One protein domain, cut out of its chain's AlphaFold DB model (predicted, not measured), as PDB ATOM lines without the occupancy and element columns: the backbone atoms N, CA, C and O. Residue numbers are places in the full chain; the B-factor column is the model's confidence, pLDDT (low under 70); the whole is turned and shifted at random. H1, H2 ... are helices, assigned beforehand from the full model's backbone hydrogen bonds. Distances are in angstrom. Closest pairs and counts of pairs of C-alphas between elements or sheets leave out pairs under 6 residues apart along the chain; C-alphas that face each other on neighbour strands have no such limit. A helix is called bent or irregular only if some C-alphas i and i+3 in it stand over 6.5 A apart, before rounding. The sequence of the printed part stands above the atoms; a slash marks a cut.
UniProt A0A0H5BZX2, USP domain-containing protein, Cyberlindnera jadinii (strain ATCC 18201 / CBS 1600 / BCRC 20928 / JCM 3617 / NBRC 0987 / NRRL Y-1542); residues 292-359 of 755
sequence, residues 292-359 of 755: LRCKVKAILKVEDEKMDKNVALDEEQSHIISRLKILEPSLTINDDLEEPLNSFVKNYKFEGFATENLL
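Overview. This is residues 292 to 359 of the 755 residues of the protein "USP domain-containing protein" of Cyberlindnera jadinii (strain ATCC 18201 / CBS 1600 / BCRC 20928 / JCM 3617 / NBRC 0987 / NRRL Y-1542) (UniProt A0A0H5BZX2). Two long helices, H1 and H2, run opposite ways and form a lopsided V, with the beginning of H1 near the last part of H2; a short helix, H3, stands crosswise to both. After H3, residues 348 to 359 fold back as a tail with no named element, on the side of H1 away from H2. The printed part has 68 residues with three named helices, in the order H1, H2, H3, and no named strand; the class is all helix. It is compact, with a radius of gyration of the C-alphas of 11.4 A and spans of 32 by 24 by 19 A.

Along the chain. H1, residues 292 to 308, begins at C-alpha 292 (107.250, 127.511, 96.911) and is 24.6 A long. H2, residues 315 to 330, is 24.3 A long and irregular: C-alphas 326 and 329 are 7.2 A apart. H3, residues 341 to 347, is 10.1 A long and ends at C-alpha 347 (116.741, 119.072, 98.010).

Arrangement. H1 touches H2, which meets it with residues 321 to 328 alone; their closest C-alphas, of Arg 293 and Glu 328, are 6.5 A apart. Their lines stand at a steep tilt of 49 degrees, opposite ways. H1 only just touches H3, with 3 pairs of C-alphas within 8 A, through residues 295 to 299 of H1 alone; the closest C-alphas, of Val 296 and Val 345, are 6.9 A apart, and the lines are about perpendicular at 83 degrees. H2 and H3 are close but not clearly touching; their closest C-alphas, of Ile 320 and Leu 341, are 6.3 A apart. Each O i to N i+4 pair is within hydrogen-bond range in H1 and H3, and 10 of 12 are in H2. Residues 349 to 350 pair with 353 to 354, antiparallel.

Size, cuts and confidence. The C-alphas farthest apart, of Asn 310 and Asn 334, are 32.5 A apart. The printed part has no cut, and both links between helices are short. Mean pLDDT of the printed part is 90.8, and no printed residue is under 70.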
ATOM      1  N   LEU A 292     105.870 127.010  96.876       95.44
ATOM      2  CA  LEU A 292     107.250 127.511  96.911       95.44
ATOM      3  C   LEU A 292     107.478 128.431  98.113       95.44
ATOM      4  O   LEU A 292     108.377 128.191  98.916       95.44
ATOM      5  N   ARG A 293     106.632 129.456  98.267       95.31
ATOM      6  CA  ARG A 293     106.743 130.436  99.355       95.31
ATOM      7  C   ARG A 293     106.733 129.770 100.739       95.31
ATOM      8  O   ARG A 293     107.489 130.176 101.616       95.31
ATOM      9  N   CYS A 294     105.941 128.710 100.931       96.12
ATOM     10  CA  CYS A 294     105.960 127.928 102.173       96.12
ATOM     11  C   CYS A 294     107.283 127.176 102.369       96.12
ATOM     12  O   CYS A 294     107.815 127.195 103.476       96.12
ATOM     13  N   LYS A 295     107.838 126.558 101.313       95.69
ATOM     14  CA  LYS A 295     109.156 125.898 101.371       95.69
ATOM     15  C   LYS A 295     110.255 126.890 101.739       95.69
ATOM     16  O   LYS A 295     111.005 126.619 102.668       95.69
ATOM     17  N   VAL A 296     110.297 128.054 101.089       96.00
ATOM     18  CA  VAL A 296     111.280 129.106 101.388       96.00
ATOM     19  C   VAL A 296     111.126 129.607 102.828       96.00
ATOM     20  O   VAL A 296     112.102 129.568 103.569       96.00
ATOM     21  N   LYS A 297     109.916 129.968 103.285       95.50
ATOM     22  CA  LYS A 297     109.685 130.365 104.692       95.50
ATOM     23  C   LYS A 297     110.132 129.298 105.697       95.50
ATOM     24  O   LYS A 297     110.716 129.643 106.721       95.50
ATOM     25  N   ALA A 298     109.860 128.022 105.423       95.50
ATOM     26  CA  ALA A 298     110.246 126.925 106.305       95.50
ATOM     27  C   ALA A 298     111.771 126.738 106.365       95.50
ATOM     28  O   ALA A 298     112.310 126.628 107.460       95.50
ATOM     29  N   ILE A 299     112.462 126.779 105.218       95.12
ATOM     30  CA  ILE A 299     113.934 126.766 105.155       95.12
ATOM     31  C   ILE A 299     114.504 127.932 105.966       95.12
ATOM     32  O   ILE A 299     115.317 127.708 106.854       95.12
ATOM     33  N   LEU A 300     114.054 129.163 105.696       94.81
ATOM     34  CA  LEU A 300     114.570 130.358 106.366       94.81
ATOM     35  C   LEU A 300     114.407 130.271 107.887       94.81
ATOM     36  O   LEU A 300     115.360 130.548 108.607       94.81
ATOM     37  N   LYS A 301     113.253 129.791 108.368       93.94
ATOM     38  CA  LYS A 301     113.025 129.561 109.800       93.94
ATOM     39  C   LYS A 301     113.998 128.535 110.390       93.94
ATOM     40  O   LYS A 301     114.547 128.772 111.460       93.94
ATOM     41  N   VAL A 302     114.211 127.404 109.712       93.00
ATOM     42  CA  VAL A 302     115.146 126.362 110.173       93.00
ATOM     43  C   VAL A 302     116.585 126.887 110.200       93.00
ATOM     44  O   VAL A 302     117.327 126.562 111.122       93.00
ATOM     45  N   GLU A 303     116.981 127.717 109.235       91.50
ATOM     46  CA  GLU A 303     118.315 128.323 109.215       91.50
ATOM     47  C   GLU A 303     118.510 129.395 110.285       91.50
ATOM     48  O   GLU A 303     119.554 129.416 110.933       91.50
ATOM     49  N   ASP A 304     117.506 130.233 110.547       90.31
ATOM     50  CA  ASP A 304     117.557 131.184 111.662       90.31
ATOM     51  C   ASP A 304     117.706 130.435 113.006       90.31
ATOM     52  O   ASP A 304     118.599 130.745 113.796       90.31
ATOM     53  N   GLU A 305     116.952 129.345 113.211       89.31
ATOM     54  CA  GLU A 305     117.087 128.464 114.384       89.31
ATOM     55  C   GLU A 305     118.456 127.746 114.475       89.31
ATOM     56  O   GLU A 305     118.876 127.361 115.571       89.31
ATOM     57  N   LYS A 306     119.171 127.542 113.357       88.44
ATOM     58  CA  LYS A 306     120.555 127.025 113.353       88.44
ATOM     59  C   LYS A 306     121.572 128.089 113.741       88.44
ATOM     60  O   LYS A 306     122.504 127.780 114.488       88.44
ATOM     61  N   MET A 307     121.401 129.317 113.250       84.25
ATOM     62  CA  MET A 307     122.277 130.441 113.587       84.25
ATOM     63  C   MET A 307     122.211 130.744 115.089       84.25
ATOM     64  O   MET A 307     123.258 130.859 115.724       84.25
ATOM     65  N   ASP A 308     121.014 130.722 115.686       86.00
ATOM     66  CA  ASP A 308     120.821 130.848 117.143       86.00
ATOM     67  C   ASP A 308     121.540 129.741 117.944       86.00
ATOM     68  O   ASP A 308     122.025 129.966 119.056       86.00
ATOM     69  N   LYS A 309     121.661 128.535 117.370       86.25
ATOM     70  CA  LYS A 309     122.390 127.390 117.950       86.25
ATOM     71  C   LYS A 309     123.899 127.396 117.647       86.25
ATOM     72  O   LYS A 309     124.586 126.455 118.039       86.25
ATOM     73  N   ASN A 310     124.431 128.431 116.987       81.56
ATOM     74  CA  ASN A 310     125.823 128.526 116.514       81.56
ATOM     75  C   ASN A 310     126.270 127.362 115.600       81.56
ATOM     76  O   ASN A 310     127.442 126.980 115.594       81.56
ATOM     77  N   VAL A 311     125.356 126.796 114.805       80.50
ATOM     78  CA  VAL A 311     125.728 125.842 113.749       80.50
ATOM     79  C   VAL A 311     126.277 126.634 112.561       80.50
ATOM     80  O   VAL A 311     125.576 127.465 111.990       80.50
ATOM     81  N   ALA A 312     127.542 126.401 112.208       74.31
ATOM     82  CA  ALA A 312     128.189 127.092 111.096       74.31
ATOM     83  C   ALA A 312     127.559 126.703 109.745       74.31
ATOM     84  O   ALA A 312     127.267 125.531 109.506       74.31
ATOM     85  N   LEU A 313     127.388 127.695 108.869       75.06
ATOM     86  CA  LEU A 313     126.941 127.516 107.488       75.06
ATOM     87  C   LEU A 313     128.130 127.568 106.535       75.06
ATOM     88  O   LEU A 313     129.036 128.384 106.719       75.06
ATOM     89  N   ASP A 314     128.082 126.751 105.484       82.69
ATOM     90  CA  ASP A 314     129.011 126.871 104.363       82.69
ATOM     91  C   ASP A 314     128.809 128.222 103.654       82.69
ATOM     92  O   ASP A 314     127.694 128.747 103.577       82.69
ATOM     93  N   GLU A 315     129.880 128.786 103.095       83.69
ATOM     94  CA  GLU A 315     129.868 130.120 102.474       83.69
ATOM     95  C   GLU A 315     128.861 130.220 101.308       83.69
ATOM     96  O   GLU A 315     128.107 131.191 101.204       83.69
ATOM     97  N   GLU A 316     128.756 129.162 100.498       85.31
ATOM     98  CA  GLU A 316     127.764 129.034  99.422       85.31
ATOM     99  C   GLU A 316     126.322 128.987  99.961       85.31
ATOM    100  O   GLU A 316     125.438 129.681  99.449       85.31
ATOM    101  N   GLN A 317     126.081 128.231 101.038       85.75
ATOM    102  CA  GLN A 317     124.766 128.157 101.683       85.75
ATOM    103  C   GLN A 317     124.373 129.519 102.266       85.75
ATOM    104  O   GLN A 317     123.247 129.969 102.071       85.75
ATOM    105  N   SER A 318     125.307 130.221 102.914       88.00
ATOM    106  CA  SER A 318     125.095 131.572 103.445       88.00
ATOM    107  C   SER A 318     124.663 132.563 102.352       88.00
ATOM    108  O   SER A 318     123.708 133.327 102.540       88.00
ATOM    109  N   HIS A 319     125.285 132.501 101.169       91.94
ATOM    110  CA  HIS A 319     124.885 133.307 100.013       91.94
ATOM    111  C   HIS A 319     123.477 132.941  99.499       91.94
ATOM    112  O   HIS A 319     122.645 133.829  99.289       91.94
ATOM    113  N   ILE A 320     123.171 131.645  99.363       92.44
ATOM    114  CA  ILE A 320     121.845 131.151  98.949       92.44
ATOM    115  C   ILE A 320     120.752 131.599  99.930       92.44
ATOM    116  O   ILE A 320     119.739 132.159  99.508       92.44
ATOM    117  N   ILE A 321     120.956 131.419 101.238       92.81
ATOM    118  CA  ILE A 321     120.003 131.829 102.278       92.81
ATOM    119  C   ILE A 321     119.810 133.346 102.283       92.81
ATOM    120  O   ILE A 321     118.673 133.814 102.335       92.81
ATOM    121  N   SER A 322     120.886 134.125 102.139       92.50
ATOM    122  CA  SER A 322     120.803 135.586 102.018       92.50
ATOM    123  C   SER A 322     119.961 136.011 100.808       92.50
ATOM    124  O   SER A 322     119.108 136.893 100.921       92.50
ATOM    125  N   ARG A 323     120.126 135.341  99.659       94.44
ATOM    126  CA  ARG A 323     119.322 135.595  98.456       94.44
ATOM    127  C   ARG A 323     117.857 135.189  98.642       94.44
ATOM    128  O   ARG A 323     116.975 135.950  98.248       94.44
ATOM    129  N   LEU A 324     117.583 134.053  99.287       94.38
ATOM    130  CA  LEU A 324     116.221 133.607  99.605       94.38
ATOM    131  C   LEU A 324     115.503 134.557 100.578       94.38
ATOM    132  O   LEU A 324     114.327 134.843 100.357       94.38
ATOM    133  N   LYS A 325     116.193 135.112 101.589       94.75
ATOM    134  CA  LYS A 325     115.638 136.134 102.504       94.75
ATOM    135  C   LYS A 325     115.173 137.391 101.765       94.75
ATOM    136  O   LYS A 325     114.141 137.952 102.114       94.75
ATOM    137  N   ILE A 326     115.907 137.814 100.733       94.75
ATOM    138  CA  ILE A 326     115.545 138.972  99.898       94.75
ATOM    139  C   ILE A 326     114.338 138.661  98.999       94.75
ATOM    140  O   ILE A 326     113.489 139.525  98.795       94.75
ATOM    141  N   LEU A 327     114.255 137.443  98.453       93.31
ATOM    142  CA  LEU A 327     113.204 137.062  97.504       93.31
ATOM    143  C   LEU A 327     111.864 136.721  98.179       93.31
ATOM    144  O   LEU A 327     110.821 137.088  97.635       93.31
ATOM    145  N   GLU A 328     111.873 136.065  99.346       92.94
ATOM    146  CA  GLU A 328     110.676 135.523 100.023       92.94
ATOM    147  C   GLU A 328     109.454 136.458 100.041       92.94
ATOM    148  O   GLU A 328     108.376 135.987  99.665       92.94
ATOM    149  N   PRO A 329     109.563 137.756 100.396       91.88
ATOM    150  CA  PRO A 329     108.395 138.634 100.485       91.88
ATOM    151  C   PRO A 329     107.692 138.867  99.141       91.88
ATOM    152  O   PRO A 329     106.515 139.220  99.127       91.88
ATOM    153  N   SER A 330     108.412 138.680  98.030       92.56
ATOM    154  CA  SER A 330     107.943 138.905  96.657       92.56
ATOM    155  C   SER A 330     107.553 137.632  95.900       92.56
ATOM    156  O   SER A 330     106.900 137.732  94.863       92.56
ATOM    157  N   LEU A 331     107.927 136.447  96.400       92.88
ATOM    158  CA  LEU A 331     107.673 135.177  95.714       92.88
ATOM    159  C   LEU A 331     106.185 134.814  95.715       92.88
ATOM    160  O   LEU A 331     105.531 134.772  96.763       92.88
ATOM    161  N   THR A 332     105.666 134.453  94.544       94.12
ATOM    162  CA  THR A 332     104.359 133.801  94.427       94.12
ATOM    163  C   THR A 332     104.429 132.337  94.878       94.12
ATOM    164  O   THR A 332     105.490 131.800  95.212       94.12
ATOM    165  N   ILE A 333     103.285 131.652  94.949       93.50
ATOM    166  CA  ILE A 333     103.265 130.254  95.415       93.50
ATOM    167  C   ILE A 333     103.864 129.256  94.416       93.50
ATOM    168  O   ILE A 333     104.121 128.119  94.814       93.50
ATOM    169  N   ASN A 334     104.059 129.679  93.164       91.31
ATOM    170  CA  ASN A 334     104.421 128.858  92.009       91.31
ATOM    171  C   ASN A 334     105.436 129.544  91.074       91.31
ATOM    172  O   ASN A 334     105.478 129.209  89.895       91.31
ATOM    173  N   ASP A 335     106.201 130.521  91.569       91.75
ATOM    174  CA  ASP A 335     107.302 131.101  90.795       91.75
ATOM    175  C   ASP A 335     108.381 130.047  90.506       91.75
ATOM    176  O   ASP A 335     108.627 129.150  91.315       91.75
ATOM    177  N   ASP A 336     109.080 130.204  89.387       89.38
ATOM    178  CA  ASP A 336     110.333 129.497  89.146       89.38
ATOM    179  C   ASP A 336     111.493 130.235  89.822       89.38
ATOM    180  O   ASP A 336     111.583 131.465  89.793       89.38
ATOM    181  N   LEU A 337     112.393 129.471  90.443       91.81
ATOM    182  CA  LEU A 337     113.657 129.981  90.967       91.81
ATOM    183  C   LEU A 337     114.789 129.672  89.984       91.81
ATOM    184  O   LEU A 337     114.841 128.591  89.400       91.81
ATOM    185  N   GLU A 338     115.734 130.600  89.863       92.00
ATOM    186  CA  GLU A 338     117.000 130.375  89.162       92.00
ATOM    187  C   GLU A 338     117.844 129.309  89.892       92.00
ATOM    188  O   GLU A 338     117.778 129.163  91.119       92.00
ATOM    189  N   GLU A 339     118.672 128.565  89.160       90.69
ATOM    190  CA  GLU A 339     119.707 127.732  89.783       90.69
ATOM    191  C   GLU A 339     120.845 128.622  90.322       90.69
ATOM    192  O   GLU A 339     121.180 129.623  89.687       90.69
ATOM    193  N   PRO A 340     121.454 128.305  91.484       92.25
ATOM    194  CA  PRO A 340     121.307 127.074  92.275       92.25
ATOM    195  C   PRO A 340     120.168 127.092  93.320       92.25
ATOM    196  O   PRO A 340     119.995 126.120  94.059       92.25
ATOM    197  N   LEU A 341     119.390 128.181  93.425       93.56
ATOM    198  CA  LEU A 341     118.366 128.345  94.472       93.56
ATOM    199  C   LEU A 341     117.281 127.264  94.386       93.56
ATOM    200  O   LEU A 341     116.851 126.723  95.404       93.56
ATOM    201  N   ASN A 342     116.848 126.934  93.169       92.19
ATOM    202  CA  ASN A 342     115.838 125.915  92.898       92.19
ATOM    203  C   ASN A 342     116.277 124.518  93.368       92.19
ATOM    204  O   ASN A 342     115.553 123.870  94.132       92.19
ATOM    205  N   SER A 343     117.480 124.075  92.987       92.06
ATOM    206  CA  SER A 343     118.061 122.812  93.460       92.06
ATOM    207  C   SER A 343     118.228 122.777  94.977       92.06
ATOM    208  O   SER A 343     117.918 121.756  95.594       92.06
ATOM    209  N   PHE A 344     118.651 123.881  95.598       94.12
ATOM    210  CA  PHE A 344     118.758 123.977  97.053       94.12
ATOM    211  C   PHE A 344     117.388 123.818  97.733       94.12
ATOM    212  O   PHE A 344     117.220 122.947  98.584       94.12
ATOM    213  N   VAL A 345     116.373 124.584  97.314       93.44
ATOM    214  CA  VAL A 345     115.020 124.536  97.901       93.44
ATOM    215  C   VAL A 345     114.349 123.171  97.703       93.44
ATOM    216  O   VAL A 345     113.648 122.699  98.603       93.44
ATOM    217  N   LYS A 346     114.563 122.510  96.557       92.12
ATOM    218  CA  LYS A 346     114.028 121.167  96.268       92.12
ATOM    219  C   LYS A 346     114.663 120.068  97.122       92.12
ATOM    220  O   LYS A 346     113.945 119.175  97.557       92.12
ATOM    221  N   ASN A 347     115.972 120.141  97.361       93.12
ATOM    222  CA  ASN A 347     116.741 119.072  98.010       93.12
ATOM    223  C   ASN A 347     117.038 119.322  99.498       93.12
ATOM    224  O   ASN A 347     117.706 118.503 100.127       93.12
ATOM    225  N   TYR A 348     116.558 120.429 100.069       93.50
ATOM    226  CA  TYR A 348     116.827 120.812 101.453       93.50
ATOM    227  C   TYR A 348     116.327 119.780 102.480       93.50
ATOM    228  O   TYR A 348     115.128 119.477 102.541       93.50
ATOM    229  N   LYS A 349     117.240 119.293 103.334       93.12
ATOM    230  CA  LYS A 349     116.958 118.364 104.443       93.12
ATOM    231  C   LYS A 349     117.779 118.729 105.684       93.12
ATOM    232  O   LYS A 349     118.979 118.968 105.576       93.12
ATOM    233  N   PHE A 350     117.153 118.736 106.860       89.19
ATOM    234  CA  PHE A 350     117.813 118.988 108.149       89.19
ATOM    235  C   PHE A 350     117.012 118.386 109.314       89.19
ATOM    236  O   PHE A 350     115.800 118.549 109.350       89.19
ATOM    237  N   GLU A 351     117.661 117.684 110.253       84.06
ATOM    238  CA  GLU A 351     117.041 117.100 111.470       84.06
ATOM    239  C   GLU A 351     115.680 116.385 111.249       84.06
ATOM    240  O   GLU A 351     114.776 116.432 112.077       84.06
ATOM    241  N   GLY A 352     115.520 115.696 110.111       83.81
ATOM    242  CA  GLY A 352     114.284 114.988 109.741       83.81
ATOM    243  C   GLY A 352     113.218 115.847 109.043       83.81
ATOM    244  O   GLY A 352     112.290 115.294 108.451       83.81
ATOM    245  N   PHE A 353     113.367 117.173 109.017       91.19
ATOM    246  CA  PHE A 353     112.646 118.038 108.087       91.19
ATOM    247  C   PHE A 353     113.204 117.868 106.666       91.19
ATOM    248  O   PHE A 353     114.418 117.836 106.458       91.19
ATOM    249  N   ALA A 354     112.308 117.786 105.683       93.00
ATOM    250  CA  ALA A 354     112.638 117.762 104.262       93.00
ATOM    251  C   ALA A 354     111.553 118.509 103.477       93.00
ATOM    252  O   ALA A 354     110.358 118.292 103.701       93.00
ATOM    253  N   THR A 355     111.942 119.368 102.536       90.88
ATOM    254  CA  THR A 355     110.993 120.205 101.773       90.88
ATOM    255  C   THR A 355     110.133 119.417 100.785       90.88
ATOM    256  O   THR A 355     109.085 119.905 100.358       90.88
ATOM    257  N   GLU A 356     110.528 118.188 100.450       90.38
ATOM    258  CA  GLU A 356     109.713 117.206  99.721       90.38
ATOM    259  C   GLU A 356     108.445 116.804 100.498       90.38
ATOM    260  O   GLU A 356     107.405 116.577  99.893       90.38
ATOM    261  N   ASN A 357     108.490 116.813 101.835       92.19
ATOM    262  CA  ASN A 357     107.351 116.473 102.694       92.19
ATOM    263  C   ASN A 357     106.477 117.692 103.035       92.19
ATOM    264  O   ASN A 357     105.412 117.538 103.635       92.19
ATOM    265  N   LEU A 358     106.904 118.909 102.668       92.62
ATOM    266  CA  LEU A 358     106.120 120.115 102.908       92.62
ATOM    267  C   LEU A 358     105.048 120.277 101.824       92.62
ATOM    268  O   LEU A 358     105.321 120.651 100.674       92.62
ATOM    269  N   LEU A 359     103.818 119.991 102.240       94.06
ATOM    270  CA  LEU A 359     102.596 120.098 101.459       94.06
ATOM    271  C   LEU A 359     101.679 121.165 102.066       94.06
ATOM    272  O   LEU A 359     101.631 121.351 103.282       94.06
TER     273      LEU A 359